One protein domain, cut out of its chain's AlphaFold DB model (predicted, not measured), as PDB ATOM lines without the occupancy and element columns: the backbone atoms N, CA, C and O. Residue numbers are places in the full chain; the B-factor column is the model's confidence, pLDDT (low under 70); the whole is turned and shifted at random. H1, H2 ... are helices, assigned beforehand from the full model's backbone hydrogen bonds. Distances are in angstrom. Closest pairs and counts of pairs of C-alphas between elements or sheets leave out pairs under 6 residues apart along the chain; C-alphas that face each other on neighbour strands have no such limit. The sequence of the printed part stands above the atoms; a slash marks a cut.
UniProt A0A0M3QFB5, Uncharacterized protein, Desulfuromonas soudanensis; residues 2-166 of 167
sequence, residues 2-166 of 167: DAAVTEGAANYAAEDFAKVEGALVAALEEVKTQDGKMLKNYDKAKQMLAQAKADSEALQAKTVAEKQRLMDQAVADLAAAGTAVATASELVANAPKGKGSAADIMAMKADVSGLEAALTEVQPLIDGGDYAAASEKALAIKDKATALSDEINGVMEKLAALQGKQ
ATOM      1  N   ASP A   2     -16.540  30.654  59.343       87.94
ATOM      2  CA  ASP A   2     -16.574  31.445  58.100       87.94
ATOM      3  C   ASP A   2     -15.261  32.168  57.786       87.94
ATOM      4  O   ASP A   2     -14.800  32.138  56.654       87.94
ATOM      5  N   ALA A   3     -14.600  32.751  58.791       88.06
ATOM      6  CA  ALA A   3     -13.299  33.390  58.597       88.06
ATOM      7  C   ALA A   3     -12.227  32.414  58.072       88.06
ATOM      8  O   ALA A   3     -11.502  32.749  57.146       88.06
ATOM      9  N   ALA A   4     -12.159  31.189  58.603       88.62
ATOM     10  CA  ALA A   4     -11.230  30.171  58.111       88.62
ATOM     11  C   ALA A   4     -11.597  29.700  56.691       88.62
ATOM     12  O   ALA A   4     -10.712  29.484  55.868       88.62
ATOM     13  N   VAL A   5     -12.894  29.591  56.378       91.44
ATOM     14  CA  VAL A   5     -13.376  29.271  55.022       91.44
ATOM     15  C   VAL A   5     -12.946  30.345  54.024       91.44
ATOM     16  O   VAL A   5     -12.398  30.008  52.980       91.44
ATOM     17  N   THR A   6     -13.132  31.623  54.362       91.81
ATOM     18  CA  THR A   6     -12.708  32.763  53.533       91.81
ATOM     19  C   THR A   6     -11.202  32.758  53.272       91.81
ATOM     20  O   THR A   6     -10.772  33.077  52.168       91.81
ATOM     21  N   GLU A   7     -10.397  32.338  54.252       91.44
ATOM     22  CA  GLU A   7      -8.943  32.193  54.088       91.44
ATOM     23  C   GLU A   7      -8.530  30.945  53.287       91.44
ATOM     24  O   GLU A   7      -7.353  30.774  52.969       91.44
ATOM     25  N   GLY A   8      -9.483  30.088  52.912       91.88
ATOM     26  CA  GLY A   8      -9.234  28.891  52.115       91.88
ATOM     27  C   GLY A   8      -8.818  27.676  52.942       91.88
ATOM     28  O   GLY A   8      -8.031  26.864  52.464       91.88
ATOM     29  N   ALA A   9      -9.335  27.514  54.164       93.50
ATOM     30  CA  ALA A   9      -8.990  26.391  55.048       93.50
ATOM     31  C   ALA A   9      -9.175  25.012  54.396       93.50
ATOM     32  O   ALA A   9      -8.374  24.116  54.639       93.50
ATOM     33  N   ALA A  10     -10.162  24.846  53.512       93.12
ATOM     34  CA  ALA A  10     -10.347  23.605  52.760       93.12
ATOM     35  C   ALA A  10      -9.172  23.277  51.815       93.12
ATOM     36  O   ALA A  10      -8.933  22.109  51.532       93.12
ATOM     37  N   ASN A  11      -8.432  24.288  51.352       91.94
ATOM     38  CA  ASN A  11      -7.304  24.127  50.432       91.94
ATOM     39  C   ASN A  11      -5.961  24.064  51.170       91.94
ATOM     40  O   ASN A  11      -5.078  23.314  50.770       91.94
ATOM     41  N   TYR A  12      -5.802  24.841  52.246       93.94
ATOM     42  CA  TYR A  12      -4.510  25.000  52.928       93.94
ATOM     43  C   TYR A  12      -4.430  24.291  54.286       93.94
ATOM     44  O   TYR A  12      -3.347  24.113  54.820       93.94
ATOM     45  N   ALA A  13      -5.553  23.869  54.863       94.75
ATOM     46  CA  ALA A  13      -5.608  23.195  56.160       94.75
ATOM     47  C   ALA A  13      -6.717  22.128  56.181       94.75
ATOM     48  O   ALA A  13      -7.467  22.024  57.151       94.75
ATOM     49  N   ALA A  14      -6.849  21.357  55.095       94.00
ATOM     50  CA  ALA A  14      -8.011  20.502  54.831       94.00
ATOM     51  C   ALA A  14      -8.321  19.504  55.963       94.00
ATOM     52  O   ALA A  14      -9.482  19.302  56.314       94.00
ATOM     53  N   GLU A  15      -7.287  18.908  56.563       94.00
ATOM     54  CA  GLU A  15      -7.442  17.970  57.679       94.00
ATOM     55  C   GLU A  15      -8.003  18.658  58.932       94.00
ATOM     56  O   GLU A  15      -8.984  18.193  59.518       94.00
ATOM     57  N   ASP A  16      -7.428  19.796  59.332       93.62
ATOM     58  CA  ASP A  16      -7.916  20.552  60.488       93.62
ATOM     59  C   ASP A  16      -9.305  21.140  60.223       93.62
ATOM     60  O   ASP A  16     -10.139  21.185  61.126       93.62
ATOM     61  N   PHE A  17      -9.573  21.554  58.984       95.69
ATOM     62  CA  PHE A  17     -10.885  22.014  58.552       95.69
ATOM     63  C   PHE A  17     -11.943  20.920  58.738       95.69
ATOM     64  O   PHE A  17     -12.929  21.148  59.442       95.69
ATOM     65  N   ALA A  18     -11.693  19.712  58.226       95.94
ATOM     66  CA  ALA A  18     -12.589  18.567  58.394       95.94
ATOM     67  C   ALA A  18     -12.779  18.185  59.873       95.94
ATOM     68  O   ALA A  18     -13.879  17.824  60.303       95.94
ATOM     69  N   LYS A  19     -11.724  18.303  60.689       96.06
ATOM     70  CA  LYS A  19     -11.803  18.068  62.134       96.06
ATOM     71  C   LYS A  19     -12.723  19.075  62.833       96.06
ATOM     72  O   LYS A  19     -13.549  18.669  63.652       96.06
ATOM     73  N   VAL A  20     -12.603  20.367  62.518       96.69
ATOM     74  CA  VAL A  20     -13.467  21.417  63.083       96.69
ATOM     75  C   VAL A  20     -14.915  21.252  62.616       96.69
ATOM     76  O   VAL A  20     -15.829  21.385  63.430       96.69
ATOM     77  N   GLU A  21     -15.136  20.896  61.345       95.56
ATOM     78  CA  GLU A  21     -16.464  20.540  60.822       95.56
ATOM     79  C   GLU A  21     -17.095  19.397  61.613       95.56
ATOM     80  O   GLU A  21     -18.214  19.528  62.114       95.56
ATOM     81  N   GLY A  22     -16.360  18.297  61.791       97.12
ATOM     82  CA  GLY A  22     -16.830  17.144  62.555       97.12
ATOM     83  C   GLY A  22     -17.163  17.493  64.008       97.12
ATOM     84  O   GLY A  22     -18.199  17.070  64.524       97.12
ATOM     85  N   ALA A  23     -16.334  18.311  64.663       96.69
ATOM     86  CA  ALA A  23     -16.580  18.765  66.030       96.69
ATOM     87  C   ALA A  23     -17.857  19.615  66.141       96.69
ATOM     88  O   ALA A  23     -18.641  19.438  67.079       96.69
ATOM     89  N   LEU A  24     -18.101  20.503  65.171       96.31
ATOM     90  CA  LEU A  24     -19.319  21.309  65.117       96.31
ATOM     91  C   LEU A  24     -20.560  20.440  64.880       96.31
ATOM     92  O   LEU A  24     -21.561  20.611  65.575       96.31
ATOM     93  N   VAL A  25     -20.492  19.481  63.950       97.62
ATOM     94  CA  VAL A  25     -21.586  18.529  63.693       97.62
ATOM     95  C   VAL A  25     -21.921  17.742  64.957       97.62
ATOM     96  O   VAL A  25     -23.077  17.737  65.375       97.62
ATOM     97  N   ALA A  26     -20.918  17.170  65.627       97.94
ATOM     98  CA  ALA A  26     -21.118  16.424  66.867       97.94
ATOM     99  C   ALA A  26     -21.749  17.293  67.971       97.94
ATOM    100  O   ALA A  26     -22.612  16.834  68.722       97.94
ATOM    101  N   ALA A  27     -21.353  18.567  68.069       97.81
ATOM    102  CA  ALA A  27     -21.934  19.498  69.032       97.81
ATOM    103  C   ALA A  27     -23.420  19.773  68.738       97.81
ATOM    104  O   ALA A  27     -24.245  19.783  69.654       97.81
ATOM    105  N   LEU A  28     -23.780  19.947  67.464       97.25
ATOM    106  CA  LEU A  28     -25.164  20.151  67.027       97.25
ATOM    107  C   LEU A  28     -26.024  18.888  67.189       97.25
ATOM    108  O   LEU A  28     -27.209  18.984  67.511       97.25
ATOM    109  N   GLU A  29     -25.453  17.701  67.000       98.19
ATOM    110  CA  GLU A  29     -26.124  16.426  67.275       98.19
ATOM    111  C   GLU A  29     -26.423  16.239  68.764       98.19
ATOM    112  O   GLU A  29     -27.511  15.779  69.123       98.19
ATOM    113  N   GLU A  30     -25.510  16.653  69.648       97.94
ATOM    114  CA  GLU A  30     -25.771  16.666  71.088       97.94
ATOM    115  C   GLU A  30     -26.919  17.628  71.426       97.94
ATOM    116  O   GLU A  30     -27.810  17.250  72.185       97.94
ATOM    117  N   VAL A  31     -26.974  18.827  70.824       97.81
ATOM    118  CA  VAL A  31     -28.115  19.752  71.000       97.81
ATOM    119  C   VAL A  31     -29.431  19.075  70.614       97.81
ATOM    120  O   VAL A  31     -30.349  19.026  71.432       97.81
ATOM    121  N   LYS A  32     -29.502  18.469  69.421       97.38
ATOM    122  CA  LYS A  32     -30.703  17.753  68.951       97.38
ATOM    123  C   LYS A  32     -31.086  16.596  69.876       97.38
ATOM    124  O   LYS A  32     -32.263  16.378  70.154       97.38
ATOM    125  N   THR A  33     -30.095  15.861  70.379       97.38
ATOM    126  CA  THR A  33     -30.306  14.767  71.337       97.38
ATOM    127  C   THR A  33     -30.930  15.279  72.632       97.38
ATOM    128  O   THR A  33     -31.816  14.634  73.193       97.38
ATOM    129  N   GLN A  34     -30.487  16.439  73.116       97.50
ATOM    130  CA  GLN A  34     -31.058  17.074  74.301       97.50
ATOM    131  C   GLN A  34     -32.452  17.645  74.028       97.50
ATOM    132  O   GLN A  34     -33.320  17.520  74.888       97.50
ATOM    133  N   ASP A  35     -32.716  18.180  72.835       96.56
ATOM    134  CA  ASP A  35     -34.038  18.698  72.457       96.56
ATOM    135  C   ASP A  35     -35.147  17.643  72.553       96.56
ATOM    136  O   ASP A  35     -36.276  17.984  72.909       96.56
ATOM    137  N   GLY A  36     -34.815  16.371  72.307       95.94
ATOM    138  CA  GLY A  36     -35.732  15.233  72.420       95.94
ATOM    139  C   GLY A  36     -36.007  14.739  73.849       95.94
ATOM    140  O   GLY A  36     -36.820  13.832  74.025       95.94
ATOM    141  N   LYS A  37     -35.349  15.289  74.880       97.00
ATOM    142  CA  LYS A  37     -35.507  14.848  76.279       97.00
ATOM    143  C   LYS A  37     -36.519  15.705  77.048       97.00
ATOM    144  O   LYS A  37     -36.595  16.918  76.870       97.00
ATOM    145  N   MET A  38     -37.235  15.073  77.986       95.62
ATOM    146  CA  MET A  38     -38.170  15.746  78.910       95.62
ATOM    147  C   MET A  38     -37.447  16.620  79.950       95.62
ATOM    148  O   MET A  38     -37.935  17.686  80.311       95.62
ATOM    149  N   LEU A  39     -36.271  16.180  80.411       95.75
ATOM    150  CA  LEU A  39     -35.371  16.938  81.285       95.75
ATOM    151  C   LEU A  39     -34.059  17.176  80.534       95.75
ATOM    152  O   LEU A  39     -33.239  16.272  80.384       95.75
ATOM    153  N   LYS A  40     -33.902  18.388  80.010       97.44
ATOM    154  CA  LYS A  40     -32.825  18.765  79.091       97.44
ATOM    155  C   LYS A  40     -31.571  19.171  79.861       97.44
ATOM    156  O   LYS A  40     -31.670  19.922  80.829       97.44
ATOM    157  N   ASN A  41     -30.397  18.737  79.405       96.88
ATOM    158  CA  ASN A  41     -29.112  19.213  79.916       96.88
ATOM    159  C   ASN A  41     -28.156  19.521  78.757       96.88
ATOM    160  O   ASN A  41     -27.599  18.619  78.136       96.88
ATOM    161  N   TYR A  42     -27.927  20.807  78.510       97.38
ATOM    162  CA  TYR A  42     -27.078  21.279  77.417       97.38
ATOM    163  C   TYR A  42     -25.618  21.526  77.818       97.38
ATOM    164  O   TYR A  42     -24.872  22.076  77.014       97.38
ATOM    165  N   ASP A  43     -25.176  21.163  79.023       98.06
ATOM    166  CA  ASP A  43     -23.820  21.489  79.486       98.06
ATOM    167  C   ASP A  43     -22.746  20.840  78.610       98.06
ATOM    168  O   ASP A  43     -21.795  21.506  78.198       98.06
ATOM    169  N   LYS A  44     -22.956  19.578  78.218       97.31
ATOM    170  CA  LYS A  44     -22.084  18.890  77.259       97.31
ATOM    171  C   LYS A  44     -22.077  19.592  75.898       97.31
ATOM    172  O   LYS A  44     -21.008  19.877  75.370       97.31
ATOM    173  N   ALA A  45     -23.250  19.933  75.357       97.56
ATOM    174  CA  ALA A  45     -23.353  20.655  74.086       97.56
ATOM    175  C   ALA A  45     -22.630  22.011  74.136       97.56
ATOM    176  O   ALA A  45     -21.902  22.355  73.211       97.56
ATOM    177  N   LYS A  46     -22.776  22.766  75.232       97.94
ATOM    178  CA  LYS A  46     -22.082  24.045  75.442       97.94
ATOM    179  C   LYS A  46     -20.566  23.872  75.469       97.94
ATOM    180  O   LYS A  46     -19.871  24.663  74.842       97.94
ATOM    181  N   GLN A  47     -20.060  22.850  76.161       98.06
ATOM    182  CA  GLN A  47     -18.627  22.540  76.175       98.06
ATOM    183  C   GLN A  47     -18.115  22.188  74.775       98.06
ATOM    184  O   GLN A  47     -17.097  22.725  74.347       98.06
ATOM    185  N   MET A  48     -18.848  21.354  74.033       98.12
ATOM    186  CA  MET A  48     -18.487  20.984  72.662       98.12
ATOM    187  C   MET A  48     -18.496  22.193  71.718       98.12
ATOM    188  O   MET A  48     -17.562  22.365  70.943       98.12
ATOM    189  N   LEU A  49     -19.501  23.070  71.816       97.31
ATOM    190  CA  LEU A  49     -19.571  24.305  71.028       97.31
ATOM    191  C   LEU A  49     -18.447  25.287  71.387       97.31
ATOM    192  O   LEU A  49     -17.889  25.924  70.496       97.31
ATOM    193  N   ALA A  50     -18.094  25.405  72.670       97.31
ATOM    194  CA  ALA A  50     -16.970  26.231  73.107       97.31
ATOM    195  C   ALA A  50     -15.639  25.710  72.541       97.31
ATOM    196  O   ALA A  50     -14.844  26.504  72.039       97.31
ATOM    197  N   GLN A  51     -15.433  24.388  72.549       96.06
ATOM    198  CA  GLN A  51     -14.254  23.771  71.944       96.06
ATOM    199  C   GLN A  51     -14.228  23.973  70.426       96.06
ATOM    200  O   GLN A  51     -13.230  24.448  69.901       96.06
ATOM    201  N   ALA A  52     -15.335  23.706  69.725       96.00
ATOM    202  CA  ALA A  52     -15.423  23.899  68.277       96.00
ATOM    203  C   ALA A  52     -15.175  25.364  67.873       96.00
ATOM    204  O   ALA A  52     -14.565  25.638  66.838       96.00
ATOM    205  N   LYS A  53     -15.598  26.324  68.707       94.62
ATOM    206  CA  LYS A  53     -15.274  27.743  68.520       94.62
ATOM    207  C   LYS A  53     -13.773  28.009  68.663       94.62
ATOM    208  O   LYS A  53     -13.214  28.660  67.785       94.62
ATOM    209  N   ALA A  54     -13.137  27.505  69.720       96.12
ATOM    210  CA  ALA A  54     -11.698  27.667  69.931       96.12
ATOM    211  C   ALA A  54     -10.879  27.008  68.806       96.12
ATOM    212  O   ALA A  54      -9.975  27.628  68.248       96.12
ATOM    213  N   ASP A  55     -11.250  25.792  68.404       95.50
ATOM    214  CA  ASP A  55     -10.592  25.075  67.310       95.50
ATOM    215  C   ASP A  55     -10.771  25.813  65.976       95.50
ATOM    216  O   ASP A  55      -9.837  25.897  65.181       95.50
ATOM    217  N   SER A  56     -11.937  26.425  65.738       94.25
ATOM    218  CA  SER A  56     -12.164  27.246  64.547       94.25
ATOM    219  C   SER A  56     -11.297  28.511  64.506       94.25
ATOM    220  O   SER A  56     -10.972  28.961  63.406       94.25
ATOM    221  N   GLU A  57     -10.981  29.123  65.646       93.75
ATOM    222  CA  GLU A  57     -10.088  30.290  65.718       93.75
ATOM    223  C   GLU A  57      -8.636  29.870  65.469       93.75
ATOM    224  O   GLU A  57      -7.928  30.502  64.682       93.75
ATOM    225  N   ALA A  58      -8.214  28.746  66.055       95.19
ATOM    226  CA  ALA A  58      -6.904  28.157  65.800       95.19
ATOM    227  C   ALA A  58      -6.731  27.761  64.321       95.19
ATOM    228  O   ALA A  58      -5.683  28.018  63.725       95.19
ATOM    229  N   LEU A  59      -7.775  27.197  63.708       96.50
ATOM    230  CA  LEU A  59      -7.795  26.840  62.293       96.50
ATOM    231  C   LEU A  59      -7.589  28.055  61.386       96.50
ATOM    232  O   LEU A  59      -6.841  27.962  60.414       96.50
ATOM    233  N   GLN A  60      -8.221  29.193  61.689       94.19
ATOM    234  CA  GLN A  60      -8.025  30.419  60.913       94.19
ATOM    235  C   GLN A  60      -6.550  30.837  60.926       94.19
ATOM    236  O   GLN A  60      -5.963  31.053  59.868       94.19
ATOM    237  N   ALA A  61      -5.938  30.900  62.112       94.38
ATOM    238  CA  ALA A  61      -4.531  31.270  62.249       94.38
ATOM    239  C   ALA A  61      -3.606  30.295  61.502       94.38
ATOM    240  O   ALA A  61      -2.699  30.725  60.788       94.38
ATOM    241  N   LYS A  62      -3.870  28.985  61.612       95.19
ATOM    242  CA  LYS A  62      -3.114  27.947  60.901       95.19
ATOM    243  C   LYS A  62      -3.254  28.072  59.384       95.19
ATOM    244  O   LYS A  62      -2.257  27.972  58.682       95.19
ATOM    245  N   THR A  63      -4.462  28.338  58.895       96.38
ATOM    246  CA  THR A  63      -4.746  28.506  57.462       96.38
ATOM    247  C   THR A  63      -3.954  29.672  56.881       96.38
ATOM    248  O   THR A  63      -3.289  29.506  55.865       96.38
ATOM    249  N   VAL A  64      -3.969  30.832  57.546       95.19
ATOM    250  CA  VAL A  64      -3.212  32.013  57.101       95.19
ATOM    251  C   VAL A  64      -1.710  31.731  57.093       95.19
ATOM    252  O   VAL A  64      -1.031  32.048  56.117       95.19
ATOM    253  N   ALA A  65      -1.193  31.105  58.153       96.19
ATOM    254  CA  ALA A  65       0.224  30.769  58.247       96.19
ATOM    255  C   ALA A  65       0.659  29.779  57.155       96.19
ATOM    256  O   ALA A  65       1.696  29.975  56.528       96.19
ATOM    257  N   GLU A  66      -0.140  28.743  56.897       95.88
ATOM    258  CA  GLU A  66       0.178  27.733  55.889       95.88
ATOM    259  C   GLU A  66       0.066  28.286  54.468       95.88
ATOM    260  O   GLU A  66       0.946  28.052  53.641       95.88
ATOM    261  N   LYS A  67      -0.955  29.105  54.199       96.19
ATOM    262  CA  LYS A  67      -1.093  29.828  52.933       96.19
ATOM    263  C   LYS A  67       0.133  30.699  52.653       96.19
ATOM    264  O   LYS A  67       0.690  30.636  51.559       96.19
ATOM    265  N   GLN A  68       0.579  31.469  53.646       96.88
ATOM    266  CA  GLN A  68       1.777  32.301  53.534       96.88
ATOM    267  C   GLN A  68       3.029  31.449  53.289       96.88
ATOM    268  O   GLN A  68       3.804  31.746  52.385       96.88
ATOM    269  N   ARG A  69       3.196  30.349  54.035       97.38
ATOM    270  CA  ARG A  69       4.325  29.422  53.864       97.38
ATOM    271  C   ARG A  69       4.388  28.852  52.445       97.38
ATOM    272  O   ARG A  69       5.469  28.763  51.869       97.38
ATOM    273  N   LEU A  70       3.244  28.452  51.890       97.81
ATOM    274  CA  LEU A  70       3.154  27.915  50.532       97.81
ATOM    275  C   LEU A  70       3.445  28.984  49.475       97.81
ATOM    276  O   LEU A  70       4.150  28.696  48.510       97.81
ATOM    277  N   MET A  71       2.961  30.212  49.673       97.88
ATOM    278  CA  MET A  71       3.299  31.341  48.804       97.88
ATOM    279  C   MET A  71       4.809  31.602  48.794       97.88
ATOM    280  O   MET A  71       5.411  31.677  47.724       97.88
ATOM    281  N   ASP A  72       5.431  31.686  49.973       98.56
ATOM    282  CA  ASP A  72       6.871  31.927  50.105       98.56
ATOM    283  C   ASP A  72       7.692  30.807  49.451       98.56
ATOM    284  O   ASP A  72       8.675  31.076  48.758       98.56
ATOM    285  N   GLN A  73       7.256  29.553  49.607       98.44
ATOM    286  CA  GLN A  73       7.874  28.404  48.947       98.44
ATOM    287  C   GLN A  73       7.775  28.503  47.419       98.44
ATOM    288  O   GLN A  73       8.785  28.353  46.736       98.44
ATOM    289  N   ALA A  74       6.595  28.808  46.873       98.75
ATOM    290  CA  ALA A  74       6.407  28.932  45.429       98.75
ATOM    291  C   ALA A  74       7.262  30.061  44.824       98.75
ATOM    292  O   ALA A  74       7.842  29.894  43.750       98.75
ATOM    293  N   VAL A  75       7.400  31.191  45.530       98.75
ATOM    294  CA  VAL A  75       8.293  32.292  45.129       98.75
ATOM    295  C   VAL A  75       9.760  31.853  45.155       98.75
ATOM    296  O   VAL A  75      10.510  32.156  44.224       98.75
ATOM    297  N   ALA A  76      10.177  31.120  46.190       98.81
ATOM    298  CA  ALA A  76      11.534  30.590  46.282       98.81
ATOM    299  C   ALA A  76      11.841  29.591  45.152       98.81
ATOM    300  O   ALA A  76      12.910  29.664  44.540       98.81
ATOM    301  N   ASP A  77      10.897  28.707  44.826       98.81
ATOM    302  CA  ASP A  77      11.052  27.734  43.745       98.81
ATOM    303  C   ASP A  77      11.110  28.415  42.374       98.81
ATOM    304  O   ASP A  77      11.960  28.060  41.556       98.81
ATOM    305  N   LEU A  78      10.285  29.442  42.134       98.81
ATOM    306  CA  LEU A  78      10.354  30.258  40.919       98.81
ATOM    307  C   LEU A  78      11.730  30.925  40.765       98.81
ATOM    308  O   LEU A  78      12.331  30.870  39.691       98.81
ATOM    309  N   ALA A  79      12.267  31.514  41.838       98.81
ATOM    310  CA  ALA A  79      13.597  32.122  41.813       98.81
ATOM    311  C   ALA A  79      14.706  31.089  41.529       98.81
ATOM    312  O   ALA A  79      15.629  31.349  40.744       98.81
ATOM    313  N   ALA A  80      14.608  29.896  42.126       98.75
ATOM    314  CA  ALA A  80      15.548  28.805  41.887       98.75
ATOM    315  C   ALA A  80      15.480  28.297  40.436       98.75
ATOM    316  O   ALA A  80      16.519  28.095  39.805       98.75
ATOM    317  N   ALA A  81      14.273  28.148  39.887       98.81
ATOM    318  CA  ALA A  81      14.052  27.777  38.494       98.81
ATOM    319  C   ALA A  81      14.631  28.823  37.533       98.81
ATOM    320  O   ALA A  81      15.364  28.468  36.612       98.81
ATOM    321  N   GLY A  82      14.388  30.113  37.790       98.69
ATOM    322  CA  GLY A  82      14.955  31.202  36.995       98.69
ATOM    323  C   GLY A  82      16.483  31.206  36.996       98.69
ATOM    324  O   GLY A  82      17.098  31.369  35.946       98.69
ATOM    325  N   THR A  83      17.108  30.934  38.144       98.88
ATOM    326  CA  THR A  83      18.573  30.811  38.249       98.88
ATOM    327  C   THR A  83      19.111  29.636  37.423       98.88
ATOM    328  O   THR A  83      20.125  29.775  36.732       98.88
ATOM    329  N   ALA A  84      18.432  28.485  37.454       98.75
ATOM    330  CA  ALA A  84      18.829  27.313  36.675       98.75
ATOM    331  C   ALA A  84      18.686  27.562  35.161       98.75
ATOM    332  O   ALA A  84      19.603  27.258  34.399       98.75
ATOM    333  N   VAL A  85      17.579  28.175  34.727       98.81
ATOM    334  CA  VAL A  85      17.356  28.540  33.316       98.81
ATOM    335  C   VAL A  85      18.389  29.562  32.840       98.81
ATOM    336  O   VAL A  85      18.951  29.394  31.759       98.81
ATOM    337  N   ALA A  86      18.702  30.577  33.652       98.56
ATOM    338  CA  ALA A  86      19.721  31.570  33.318       98.56
ATOM    339  C   ALA A  86      21.104  30.925  33.132       98.56
ATOM    340  O   ALA A  86      21.789  31.211  32.151       98.56
ATOM    341  N   THR A  87      21.472  29.998  34.022       98.31
ATOM    342  CA  THR A  87      22.709  29.209  33.902       98.31
ATOM    343  C   THR A  87      22.748  28.423  32.588       98.31
ATOM    344  O   THR A  87      23.730  28.507  31.851       98.31
ATOM    345  N   ALA A  88      21.675  27.702  32.246       98.25
ATOM    346  CA  ALA A  88      21.605  26.935  30.999       98.25
ATOM    347  C   ALA A  88      21.721  27.843  29.757       98.25
ATOM    348  O   ALA A  88      22.426  27.515  28.799       98.25
ATOM    349  N   SER A  89      21.068  29.009  29.796       98.00
ATOM    350  CA  SER A  89      21.115  30.030  28.742       98.00
ATOM    351  C   SER A  89      22.531  30.581  28.537       98.00
ATOM    352  O   SER A  89      23.010  30.685  27.404       98.00
ATOM    353  N   GLU A  90      23.256  30.851  29.625       97.75
ATOM    354  CA  GLU A  90      24.652  31.286  29.565       97.75
ATOM    355  C   GLU A  90      25.576  30.194  29.001       97.75
ATOM    356  O   GLU A  90      26.411  30.473  28.133       97.75
ATOM    357  N   LEU A  91      25.408  28.941  29.431       96.31
ATOM    358  CA  LEU A  91      26.212  27.818  28.942       96.31
ATOM    359  C   LEU A  91      26.029  27.608  27.435       96.31
ATOM    360  O   LEU A  91      27.017  27.513  26.703       96.31
ATOM    361  N   VAL A  92      24.786  27.588  26.940       94.56
ATOM    362  CA  VAL A  92      24.533  27.378  25.505       94.56
ATOM    363  C   VAL A  92      25.000  28.565  24.658       94.56
ATOM    364  O   VAL A  92      25.433  28.381  23.518       94.56
ATOM    365  N   ALA A  93      24.968  29.786  25.201       93.25
ATOM    366  CA  ALA A  93      25.500  30.967  24.526       93.25
ATOM    367  C   ALA A  93      27.028  30.903  24.357       93.25
ATOM    368  O   ALA A  93      27.546  31.333  23.321       93.25
ATOM    369  N   ASN A  94      27.725  30.330  25.341       90.44
ATOM    370  CA  ASN A  94      29.178  30.168  25.350       90.44
ATOM    371  C   ASN A  94      29.667  28.886  24.647       90.44
ATOM    372  O   ASN A  94      30.873  28.726  24.433       90.44
ATOM    373  N   ALA A  95      28.763  27.989  24.242       88.25
ATOM    374  CA  ALA A  95      29.128  26.737  23.592       88.25
ATOM    375  C   ALA A  95      29.846  26.970  22.236       88.25
ATOM    376  O   ALA A  95      29.354  27.711  21.372       88.25
ATOM    377  N   PRO A  96      31.008  26.328  21.993       84.31
ATOM    378  CA  PRO A  96      31.796  26.549  20.787       84.31
ATOM    379  C   PRO A  96      31.102  25.978  19.545       84.31
ATOM    380  O   PRO A  96      30.679  24.823  19.502       84.31
ATOM    381  N   LYS A  97      31.035  26.774  18.475       80.50
ATOM    382  CA  LYS A  97      30.367  26.385  17.225       80.50
ATOM    383  C   LYS A  97      31.349  25.699  16.277       80.50
ATOM    384  O   LYS A  97      32.256  26.339  15.749       80.50
ATOM    385  N   GLY A  98      31.152  24.404  16.029       78.12
ATOM    386  CA  GLY A  98      31.887  23.625  15.029       78.12
ATOM    387  C   GLY A  98      30.947  22.910  14.057       78.12
ATOM    388  O   GLY A  98      29.767  22.731  14.348       78.12
ATOM    389  N   LYS A  99      31.466  22.449  12.907       71.31
ATOM    390  CA  LYS A  99      30.663  21.724  11.894       71.31
ATOM    391  C   LYS A  99      29.933  20.492  12.458       71.31
ATOM    392  O   LYS A  99      28.909  20.117  11.908       71.31
ATOM    393  N   GLY A 100      30.459  19.886  13.527       75.44
ATOM    394  CA  GLY A 100      29.883  18.702  14.172       75.44
ATOM    395  C   GLY A 100      28.888  18.966  15.309       75.44
ATOM    396  O   GLY A 100      28.163  18.047  15.643       75.44
ATOM    397  N   SER A 101      28.829  20.175  15.886       81.94
ATOM    398  CA  SER A 101      27.964  20.499  17.046       81.94
ATOM    399  C   SER A 101      26.928  21.583  16.789       81.94
ATOM    400  O   SER A 101      26.132  21.898  17.667       81.94
ATOM    401  N   ALA A 102      26.936  22.194  15.604       85.75
ATOM    402  CA  ALA A 102      26.029  23.294  15.298       85.75
ATOM    403  C   ALA A 102      24.548  22.893  15.421       85.75
ATOM    404  O   ALA A 102      23.742  23.710  15.860       85.75
ATOM    405  N   ALA A 103      24.206  21.653  15.055       89.12
ATOM    406  CA  ALA A 103      22.849  21.125  15.187       89.12
ATOM    407  C   ALA A 103      22.463  20.916  16.659       89.12
ATOM    408  O   ALA A 103      21.424  21.417  17.080       89.12
ATOM    409  N   ASP A 104      23.328  20.271  17.446       89.19
ATOM    410  CA  ASP A 104      23.088  20.008  18.872       89.19
ATOM    411  C   ASP A 104      22.932  21.317  19.661       89.19
ATOM    412  O   ASP A 104      21.960  21.500  20.385       89.19
ATOM    413  N   ILE A 105      23.824  22.290  19.443       89.62
ATOM    414  CA  ILE A 105      23.756  23.607  20.100       89.62
ATOM    415  C   ILE A 105      22.483  24.366  19.696       89.62
ATOM    416  O   ILE A 105      21.905  25.092  20.506       89.62
ATOM    417  N   MET A 106      22.028  24.227  18.446       91.81
ATOM    418  CA  MET A 106      20.777  24.845  18.001       91.81
ATOM    419  C   MET A 106      19.561  24.207  18.683       91.81
ATOM    420  O   MET A 106      18.663  24.945  19.088       91.81
ATOM    421  N   ALA A 107      19.546  22.880  18.838       94.19
ATOM    422  CA  ALA A 107      18.500  22.172  19.574       94.19
ATOM    423  C   ALA A 107      18.474  22.603  21.049       94.19
ATOM    424  O   ALA A 107      17.451  23.089  21.518       94.19
ATOM    425  N   MET A 108      19.627  22.598  21.725       95.38
ATOM    426  CA  MET A 108      19.749  23.047  23.119       95.38
ATOM    427  C   MET A 108      19.279  24.492  23.317       95.38
ATOM    428  O   MET A 108      18.651  24.819  24.319       95.38
ATOM    429  N   LYS A 109      19.548  25.381  22.353       95.62
ATOM    430  CA  LYS A 109      19.056  26.763  22.410       95.62
ATOM    431  C   LYS A 109      17.529  26.834  22.301       95.62
ATOM    432  O   LYS A 109      16.917  27.686  22.945       95.62
ATOM    433  N   ALA A 110      16.922  25.975  21.484       97.62
ATOM    434  CA  ALA A 110      15.469  25.871  21.406       97.62
ATOM    435  C   ALA A 110      14.885  25.348  22.728       97.62
ATOM    436  O   ALA A 110      13.894  25.899  23.203       97.62
ATOM    437  N   ASP A 111      15.546  24.376  23.359       97.94
ATOM    438  CA  ASP A 111      15.134  23.836  24.658       97.94
ATOM    439  C   ASP A 111      15.213  24.891  25.769       97.94
ATOM    440  O   ASP A 111      14.242  25.067  26.508       97.94
ATOM    441  N   VAL A 112      16.303  25.673  25.843       98.12
ATOM    442  CA  VAL A 112      16.404  26.823  26.767       98.12
ATOM    443  C   VAL A 112      15.248  27.797  26.544       98.12
ATOM    444  O   VAL A 112      14.589  28.189  27.502       98.12
ATOM    445  N   SER A 113      14.954  28.153  25.290       98.12
ATOM    446  CA  SER A 113      13.854  29.074  24.979       98.12
ATOM    447  C   SER A 113      12.489  28.513  25.398       98.12
ATOM    448  O   SER A 113      11.633  29.257  25.880       98.12
ATOM    449  N   GLY A 114      12.289  27.198  25.277       98.56
ATOM    450  CA  GLY A 114      11.102  26.517  25.789       98.56
ATOM    451  C   GLY A 114      10.990  26.586  27.316       98.56
ATOM    452  O   GLY A 114       9.898  26.800  27.841       98.56
ATOM    453  N   LEU A 115      12.108  26.457  28.034       98.56
ATOM    454  CA  LEU A 115      12.143  26.592  29.493       98.56
ATOM    455  C   LEU A 115      11.903  28.037  29.949       98.56
ATOM    456  O   LEU A 115      11.172  28.245  30.916       98.56
ATOM    457  N   GLU A 116      12.449  29.029  29.243       98.31
ATOM    458  CA  GLU A 116      12.172  30.451  29.483       98.31
ATOM    459  C   GLU A 116      10.676  30.753  29.323       98.31
ATOM    460  O   GLU A 116      10.081  31.393  30.189       98.31
ATOM    461  N   ALA A 117      10.044  30.233  28.265       98.50
ATOM    462  CA  ALA A 117       8.605  30.368  28.065       98.50
ATOM    463  C   ALA A 117       7.811  29.701  29.200       98.50
ATOM    464  O   ALA A 117       6.947  30.340  29.800       98.50
ATOM    465  N   ALA A 118       8.153  28.459  29.561       98.31
ATOM    466  CA  ALA A 118       7.491  27.736  30.645       98.31
ATOM    467  C   ALA A 118       7.620  28.449  32.005       98.31
ATOM    468  O   ALA A 118       6.687  28.411  32.809       98.31
ATOM    469  N   LEU A 119       8.746  29.129  32.258       98.31
ATOM    470  CA  LEU A 119       8.982  29.908  33.475       98.31
ATOM    471  C   LEU A 119       7.988  31.069  33.616       98.31
ATOM    472  O   LEU A 119       7.519  31.345  34.720       98.31
ATOM    473  N   THR A 120       7.602  31.707  32.505       98.12
ATOM    474  CA  THR A 120       6.610  32.800  32.523       98.12
ATOM    475  C   THR A 120       5.222  32.346  32.966       98.12
ATOM    476  O   THR A 120       4.433  33.147  33.461       98.12
ATOM    477  N   GLU A 121       4.929  31.051  32.850       97.94
ATOM    478  CA  GLU A 121       3.642  30.474  33.224       97.94
ATOM    479  C   GLU A 121       3.543  30.142  34.724       97.94
ATOM    480  O   GLU A 121       2.483  29.712  35.177       97.94
ATOM    481  N   VAL A 122       4.621  30.309  35.501       98.62
ATOM    482  CA  VAL A 122       4.624  30.047  36.952       98.62
ATOM    483  C   VAL A 122       4.046  31.226  37.736       98.62
ATOM    484  O   VAL A 122       3.234  31.018  38.634       98.62
ATOM    485  N   GLN A 123       4.415  32.465  37.394       98.06
ATOM    486  CA  GLN A 123       3.954  33.655  38.125       98.06
ATOM    487  C   GLN A 123       2.417  33.778  38.177       98.06
ATOM    488  O   GLN A 123       1.894  34.016  39.262       98.06
ATOM    489  N   PRO A 124       1.661  33.523  37.087       98.56
ATOM    490  CA  PRO A 124       0.199  33.546  37.140       98.56
ATOM    491  C   PRO A 124      -0.414  32.532  38.117       98.56
ATOM    492  O   PRO A 124      -1.485  32.790  38.657       98.56
ATOM    493  N   LEU A 125       0.246  31.390  38.361       98.44
ATOM    494  CA  LEU A 125      -0.206  30.405  39.354       98.44
ATOM    495  C   LEU A 125      -0.020  30.943  40.778       98.44
ATOM    496  O   LEU A 125      -0.917  30.804  41.605       98.44
ATOM    497  N   ILE A 126       1.103  31.621  41.043       98.12
ATOM    498  CA  ILE A 126       1.356  32.299  42.324       98.12
ATOM    499  C   ILE A 126       0.329  33.413  42.543       98.12
ATOM    500  O   ILE A 126      -0.313  33.460  43.591       98.12
ATOM    501  N   ASP A 127       0.124  34.269  41.542       97.56
ATOM    502  CA  ASP A 127      -0.835  35.377  41.613       97.56
ATOM    503  C   ASP A 127      -2.278  34.869  41.783       97.56
ATOM    504  O   ASP A 127      -3.096  35.499  42.453       97.56
ATOM    505  N   GLY A 128      -2.582  33.703  41.204       96.06
ATOM    506  CA  GLY A 128      -3.860  33.006  41.338       96.06
ATOM    507  C   GLY A 128      -4.042  32.237  42.650       96.06
ATOM    508  O   GLY A 128      -5.137  31.736  42.903       96.06
ATOM    509  N   GLY A 129      -3.009  32.136  43.492       95.38
ATOM    510  CA  GLY A 129      -3.052  31.401  44.759       95.38
ATOM    511  C   GLY A 129      -2.895  29.880  44.639       95.38
ATOM    512  O   GLY A 129      -3.012  29.176  45.647       95.38
ATOM    513  N   ASP A 130      -2.601  29.364  43.442       96.56
ATOM    514  CA  ASP A 130      -2.303  27.951  43.194       96.56
ATOM    515  C   ASP A 130      -0.816  27.666  43.453       96.56
ATOM    516  O   ASP A 130      -0.017  27.359  42.565       96.56
ATOM    517  N   TYR A 131      -0.423  27.840  44.715       97.81
ATOM    518  CA  TYR A 131       0.973  27.750  45.141       97.81
ATOM    519  C   TYR A 131       1.559  26.344  44.972       97.81
ATOM    520  O   TYR A 131       2.751  26.206  44.702       97.81
ATOM    521  N   ALA A 132       0.729  25.304  45.104       96.06
ATOM    522  CA  ALA A 132       1.162  23.923  44.919       96.06
ATOM    523  C   ALA A 132       1.527  23.656  43.452       96.06
ATOM    524  O   ALA A 132       2.639  23.203  43.182       96.06
ATOM    525  N   ALA A 133       0.649  24.017  42.507       97.69
ATOM    526  CA  ALA A 133       0.953  23.874  41.086       97.69
ATOM    527  C   ALA A 133       2.117  24.780  40.657       97.69
ATOM    528  O   ALA A 133       2.942  24.379  39.833       97.69
ATOM    529  N   ALA A 134       2.220  25.989  41.226       98.75
ATOM    530  CA  ALA A 134       3.342  26.890  40.976       98.75
ATOM    531  C   ALA A 134       4.685  26.262  41.387       98.75
ATOM    532  O   ALA A 134       5.616  26.236  40.583       98.75
ATOM    533  N   SER A 135       4.766  25.728  42.612       98.62
ATOM    534  CA  SER A 135       5.965  25.067  43.143       98.62
ATOM    535  C   SER A 135       6.329  23.827  42.321       98.62
ATOM    536  O   SER A 135       7.465  23.715  41.862       98.62
ATOM    537  N   GLU A 136       5.364  22.947  42.026       98.62
ATOM    538  CA  GLU A 136       5.593  21.752  41.200       98.62
ATOM    539  C   GLU A 136       6.164  22.119  39.824       98.62
ATOM    540  O   GLU A 136       7.172  21.563  39.380       98.62
ATOM    541  N   LYS A 137       5.554  23.104  39.158       98.75
ATOM    542  CA  LYS A 137       5.989  23.554  37.837       98.75
ATOM    543  C   LYS A 137       7.371  24.199  37.871       98.75
ATOM    544  O   LYS A 137       8.195  23.902  37.007       98.75
ATOM    545  N   ALA A 138       7.638  25.054  38.856       98.81
ATOM    546  CA  ALA A 138       8.937  25.691  39.027       98.81
ATOM    547  C   ALA A 138      10.044  24.655  39.269       98.81
ATOM    548  O   ALA A 138      11.077  24.694  38.600       98.81
ATOM    549  N   LEU A 139       9.811  23.678  40.150       98.81
ATOM    550  CA  LEU A 139      10.757  22.591  40.410       98.81
ATOM    551  C   LEU A 139      10.996  21.734  39.161       98.81
ATOM    552  O   LEU A 139      12.144  21.459  38.822       98.81
ATOM    553  N   ALA A 140       9.947  21.404  38.404       98.75
ATOM    554  CA  ALA A 140      10.097  20.674  37.148       98.75
ATOM    555  C   ALA A 140      10.914  21.454  36.097       98.75
ATOM    556  O   ALA A 140      11.692  20.859  35.350       98.75
ATOM    557  N   ILE A 141      10.752  22.779  36.021       98.88
ATOM    558  CA  ILE A 141      11.557  23.643  35.142       98.88
ATOM    559  C   ILE A 141      13.011  23.665  35.606       98.88
ATOM    560  O   ILE A 141      13.910  23.496  34.783       98.88
ATOM    561  N   LYS A 142      13.240  23.839  36.910       98.81
ATOM    562  CA  LYS A 142      14.572  23.818  37.515       98.81
ATOM    563  C   LYS A 142      15.306  22.521  37.174       98.81
ATOM    564  O   LYS A 142      16.417  22.585  36.656       98.81
ATOM    565  N   ASP A 143      14.677  21.370  37.397       98.75
ATOM    566  CA  ASP A 143      15.289  20.061  37.153       98.75
ATOM    567  C   ASP A 143      15.645  19.870  35.671       98.75
ATOM    568  O   ASP A 143      16.745  19.422  35.344       98.75
ATOM    569  N   LYS A 144      14.758  20.284  34.756       98.69
ATOM    570  CA  LYS A 144      15.036  20.260  33.310       98.69
ATOM    571  C   LYS A 144      16.173  21.201  32.918       98.69
ATOM    572  O   LYS A 144      17.010  20.825  32.106       98.69
ATOM    573  N   ALA A 145      16.221  22.405  33.485       98.69
ATOM    574  CA  ALA A 145      17.283  23.371  33.217       98.69
ATOM    575  C   ALA A 145      18.648  22.889  33.735       98.69
ATOM    576  O   ALA A 145      19.665  23.075  33.065       98.69
ATOM    577  N   THR A 146      18.676  22.227  34.895       98.62
ATOM    578  CA  THR A 146      19.882  21.572  35.417       98.62
ATOM    579  C   THR A 146      20.328  20.434  34.502       98.62
ATOM    580  O   THR A 146      21.483  20.423  34.089       98.62
ATOM    581  N   ALA A 147      19.419  19.544  34.095       98.44
ATOM    582  CA  ALA A 147      19.748  18.459  33.170       98.44
ATOM    583  C   ALA A 147      20.277  18.979  31.819       98.44
ATOM    584  O   ALA A 147      21.261  18.461  31.293       98.44
ATOM    585  N   LEU A 148      19.670  20.042  31.286       97.94
ATOM    586  CA  LEU A 148      20.130  20.688  30.057       97.94
ATOM    587  C   LEU A 148      21.514  21.329  30.231       97.94
ATOM    588  O   LEU A 148      22.353  21.225  29.342       97.94
ATOM    589  N   SER A 149      21.782  21.952  31.381       97.88
ATOM    590  CA  SER A 149      23.108  22.498  31.704       97.88
ATOM    591  C   SER A 149      24.184  21.406  31.696       97.88
ATOM    592  O   SER A 149      25.256  21.601  31.121       97.88
ATOM    593  N   ASP A 150      23.885  20.240  32.274       97.06
ATOM    594  CA  ASP A 150      24.784  19.083  32.268       97.06
ATOM    595  C   ASP A 150      25.018  18.554  30.845       97.06
ATOM    596  O   ASP A 150      26.152  18.240  30.466       97.06
ATOM    597  N   GLU A 151      23.970  18.511  30.019       94.88
ATOM    598  CA  GLU A 151      24.075  18.100  28.620       94.88
ATOM    599  C   GLU A 151      24.946  19.063  27.798       94.88
ATOM    600  O   GLU A 151      25.842  18.621  27.066       94.88
ATOM    601  N   ILE A 152      24.742  20.377  27.960       94.00
ATOM    602  CA  ILE A 152      25.546  21.413  27.300       94.00
ATOM    603  C   ILE A 152      27.017  21.255  27.695       94.00
ATOM    604  O   ILE A 152      27.884  21.224  26.818       94.00
ATOM    605  N   ASN A 153      27.311  21.088  28.988       93.31
ATOM    606  CA  ASN A 153      28.672  20.843  29.468       93.31
ATOM    607  C   ASN A 153      29.289  19.598  28.817       93.31
ATOM    608  O   ASN A 153      30.399  19.670  28.283       93.31
ATOM    609  N   GLY A 154      28.552  18.487  28.749       91.25
ATOM    610  CA  GLY A 154      29.019  17.267  28.091       91.25
ATOM    611  C   GLY A 154      29.309  17.448  26.595       91.25
ATOM    612  O   GLY A 154      30.267  16.873  26.067       91.25
ATOM    613  N   VAL A 155      28.524  18.264  25.884       89.00
ATOM    614  CA  VAL A 155      28.805  18.616  24.481       89.00
ATOM    615  C   VAL A 155      30.042  19.506  24.366       89.00
ATOM    616  O   VAL A 155      30.887  19.258  23.497       89.00
ATOM    617  N   MET A 156      30.206  20.495  25.248       87.62
ATOM    618  CA  MET A 156      31.392  21.358  25.270       87.62
ATOM    619  C   MET A 156      32.682  20.564  25.524       87.62
ATOM    620  O   MET A 156      33.677  20.772  24.825       87.62
ATOM    621  N   GLU A 157      32.664  19.606  26.452       88.62
ATOM    622  CA  GLU A 157      33.802  18.721  26.732       88.62
ATOM    623  C   GLU A 157      34.179  17.859  25.521       88.62
ATOM    624  O   GLU A 157      35.353  17.786  25.134       88.62
ATOM    625  N   LYS A 158      33.186  17.245  24.861       85.12
ATOM    626  CA  LYS A 158      33.408  16.466  23.629       85.12
ATOM    627  C   LYS A 158      34.031  17.329  22.532       85.12
ATOM    628  O   LYS A 158      34.938  16.876  21.832       85.12
ATOM    629  N   LEU A 159      33.579  18.573  22.390       83.88
ATOM    630  CA  LEU A 159      34.118  19.513  21.409       83.88
ATOM    631  C   LEU A 159      35.559  19.913  21.702       83.88
ATOM    632  O   LEU A 159      36.384  19.892  20.785       83.88
ATOM    633  N   ALA A 160      35.880  20.216  22.958       82.25
ATOM    634  CA  ALA A 160      37.245  20.516  23.369       82.25
ATOM    635  C   ALA A 160      38.193  19.341  23.056       82.25
ATOM    636  O   ALA A 160      39.269  19.539  22.485       82.25
ATOM    637  N   ALA A 161      37.761  18.105  23.329       82.44
ATOM    638  CA  ALA A 161      38.531  16.900  23.021       82.44
ATOM    639  C   ALA A 161      38.748  16.684  21.509       82.44
ATOM    640  O   ALA A 161      39.806  16.206  21.096       82.44
ATOM    641  N   LEU A 162      37.767  17.035  20.669       77.00
ATOM    642  CA  LEU A 162      37.880  16.939  19.209       77.00
ATOM    643  C   LEU A 162      38.805  18.015  18.625       77.00
ATOM    644  O   LEU A 162      39.612  17.710  17.749       77.00
ATOM    645  N   GLN A 163      38.733  19.251  19.125       72.44
ATOM    646  CA  GLN A 163      39.591  20.354  18.679       72.44
ATOM    647  C   GLN A 163      41.059  20.155  19.086       72.44
ATOM    648  O   GLN A 163      41.958  20.494  18.320       72.44
ATOM    649  N   GLY A 164      41.314  19.556  20.254       66.62
ATOM    650  CA  GLY A 164      42.667  19.200  20.697       66.62
ATOM    651  C   GLY A 164      43.336  18.105  19.856       66.62
ATOM    652  O   GLY A 164      44.558  18.080  19.774       66.62
ATOM    653  N   LYS A 165      42.559  17.234  19.197       60.41
ATOM    654  CA  LYS A 165      43.063  16.170  18.303       60.41
ATOM    655  C   LYS A 165      43.329  16.630  16.862       60.41
ATOM    656  O   LYS A 165      43.860  15.852  16.078       60.41
ATOM    657  N   GLN A 166      42.911  17.843  16.494       56.25
ATOM    658  CA  GLN A 166      43.101  18.417  15.151       56.25
ATOM    659  C   GLN A 166      44.319  19.355  15.049       56.25
ATOM    660  O   GLN A 166      44.554  19.920  13.981       56.25
TER     661      GLN A 166
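What this domain is: This is residues 2 to 166 of the 167 residues of an uncharacterized protein of Desulfuromonas soudanensis (UniProt A0A0M3QFB5). The model is a long, thin rod built along one very long helix, H4, with shorter helices laid along it in two separate groups. H3 folds back along the first part of H4, with the small H1 and H2 beside H4 near the start of H3; H5 and H7 run along its later part as a three-helix bundle with it, and the small H6 lies at the turn between them. The printed part has 165 residues with seven named helices, H1 to H7 in chain order, and no named strand: all helix. It is extended, with a radius of gyration of the C-alphas of 27.8 A, and spans 103 by 23 by 18 A.

Where its parts are: H1, residues 2 to 6, begins at C-alpha 2 at (-16.574, 31.445, 58.100). H2 is residues 9 to 12, and H3, residues 14 to 35, is 31.5 A long. H4, residues 43 to 94, runs 76.3 A from (-23.820, 21.489, 79.486). H5, residues 102 to 120, is 27.6 A long, H6 is residues 123 to 127, and H7, residues 131 to 164, runs 49.1 A to (42.667, 19.200, 20.697).

How they stand to each other: H4 is the hub and touches the six others. H1 touches it at the C-alphas of Ala 4 and Gln 60, 4.3 A apart, the closest pair. H3 and H4 form a hairpin at a shallow tilt of 14 degrees, opposite ways; their closest C-alphas, Ala 27 and Met 48, are 5.2 A apart. H4, H5 and H7 make an up and down bundle, each helix running against the one before. The closest C-alphas of H4 and H5, Ser 89 and Val 112, are 6.0 A apart; those of H4 and H7, Ala 81 and Lys 142, 4.1 A. H3 is apart from H5, H6 and H7. Every O i to N i+4 pair is within hydrogen-bond range in H1, H3, H4, H5, H6 and H7; H2 is too short for one.

The domain as a whole: The C-alphas farthest apart, Met 38 and Gln 166, are 103.3 A apart. The printed part has no cut and no long link. Residues 164 to 166 have pLDDT under 70.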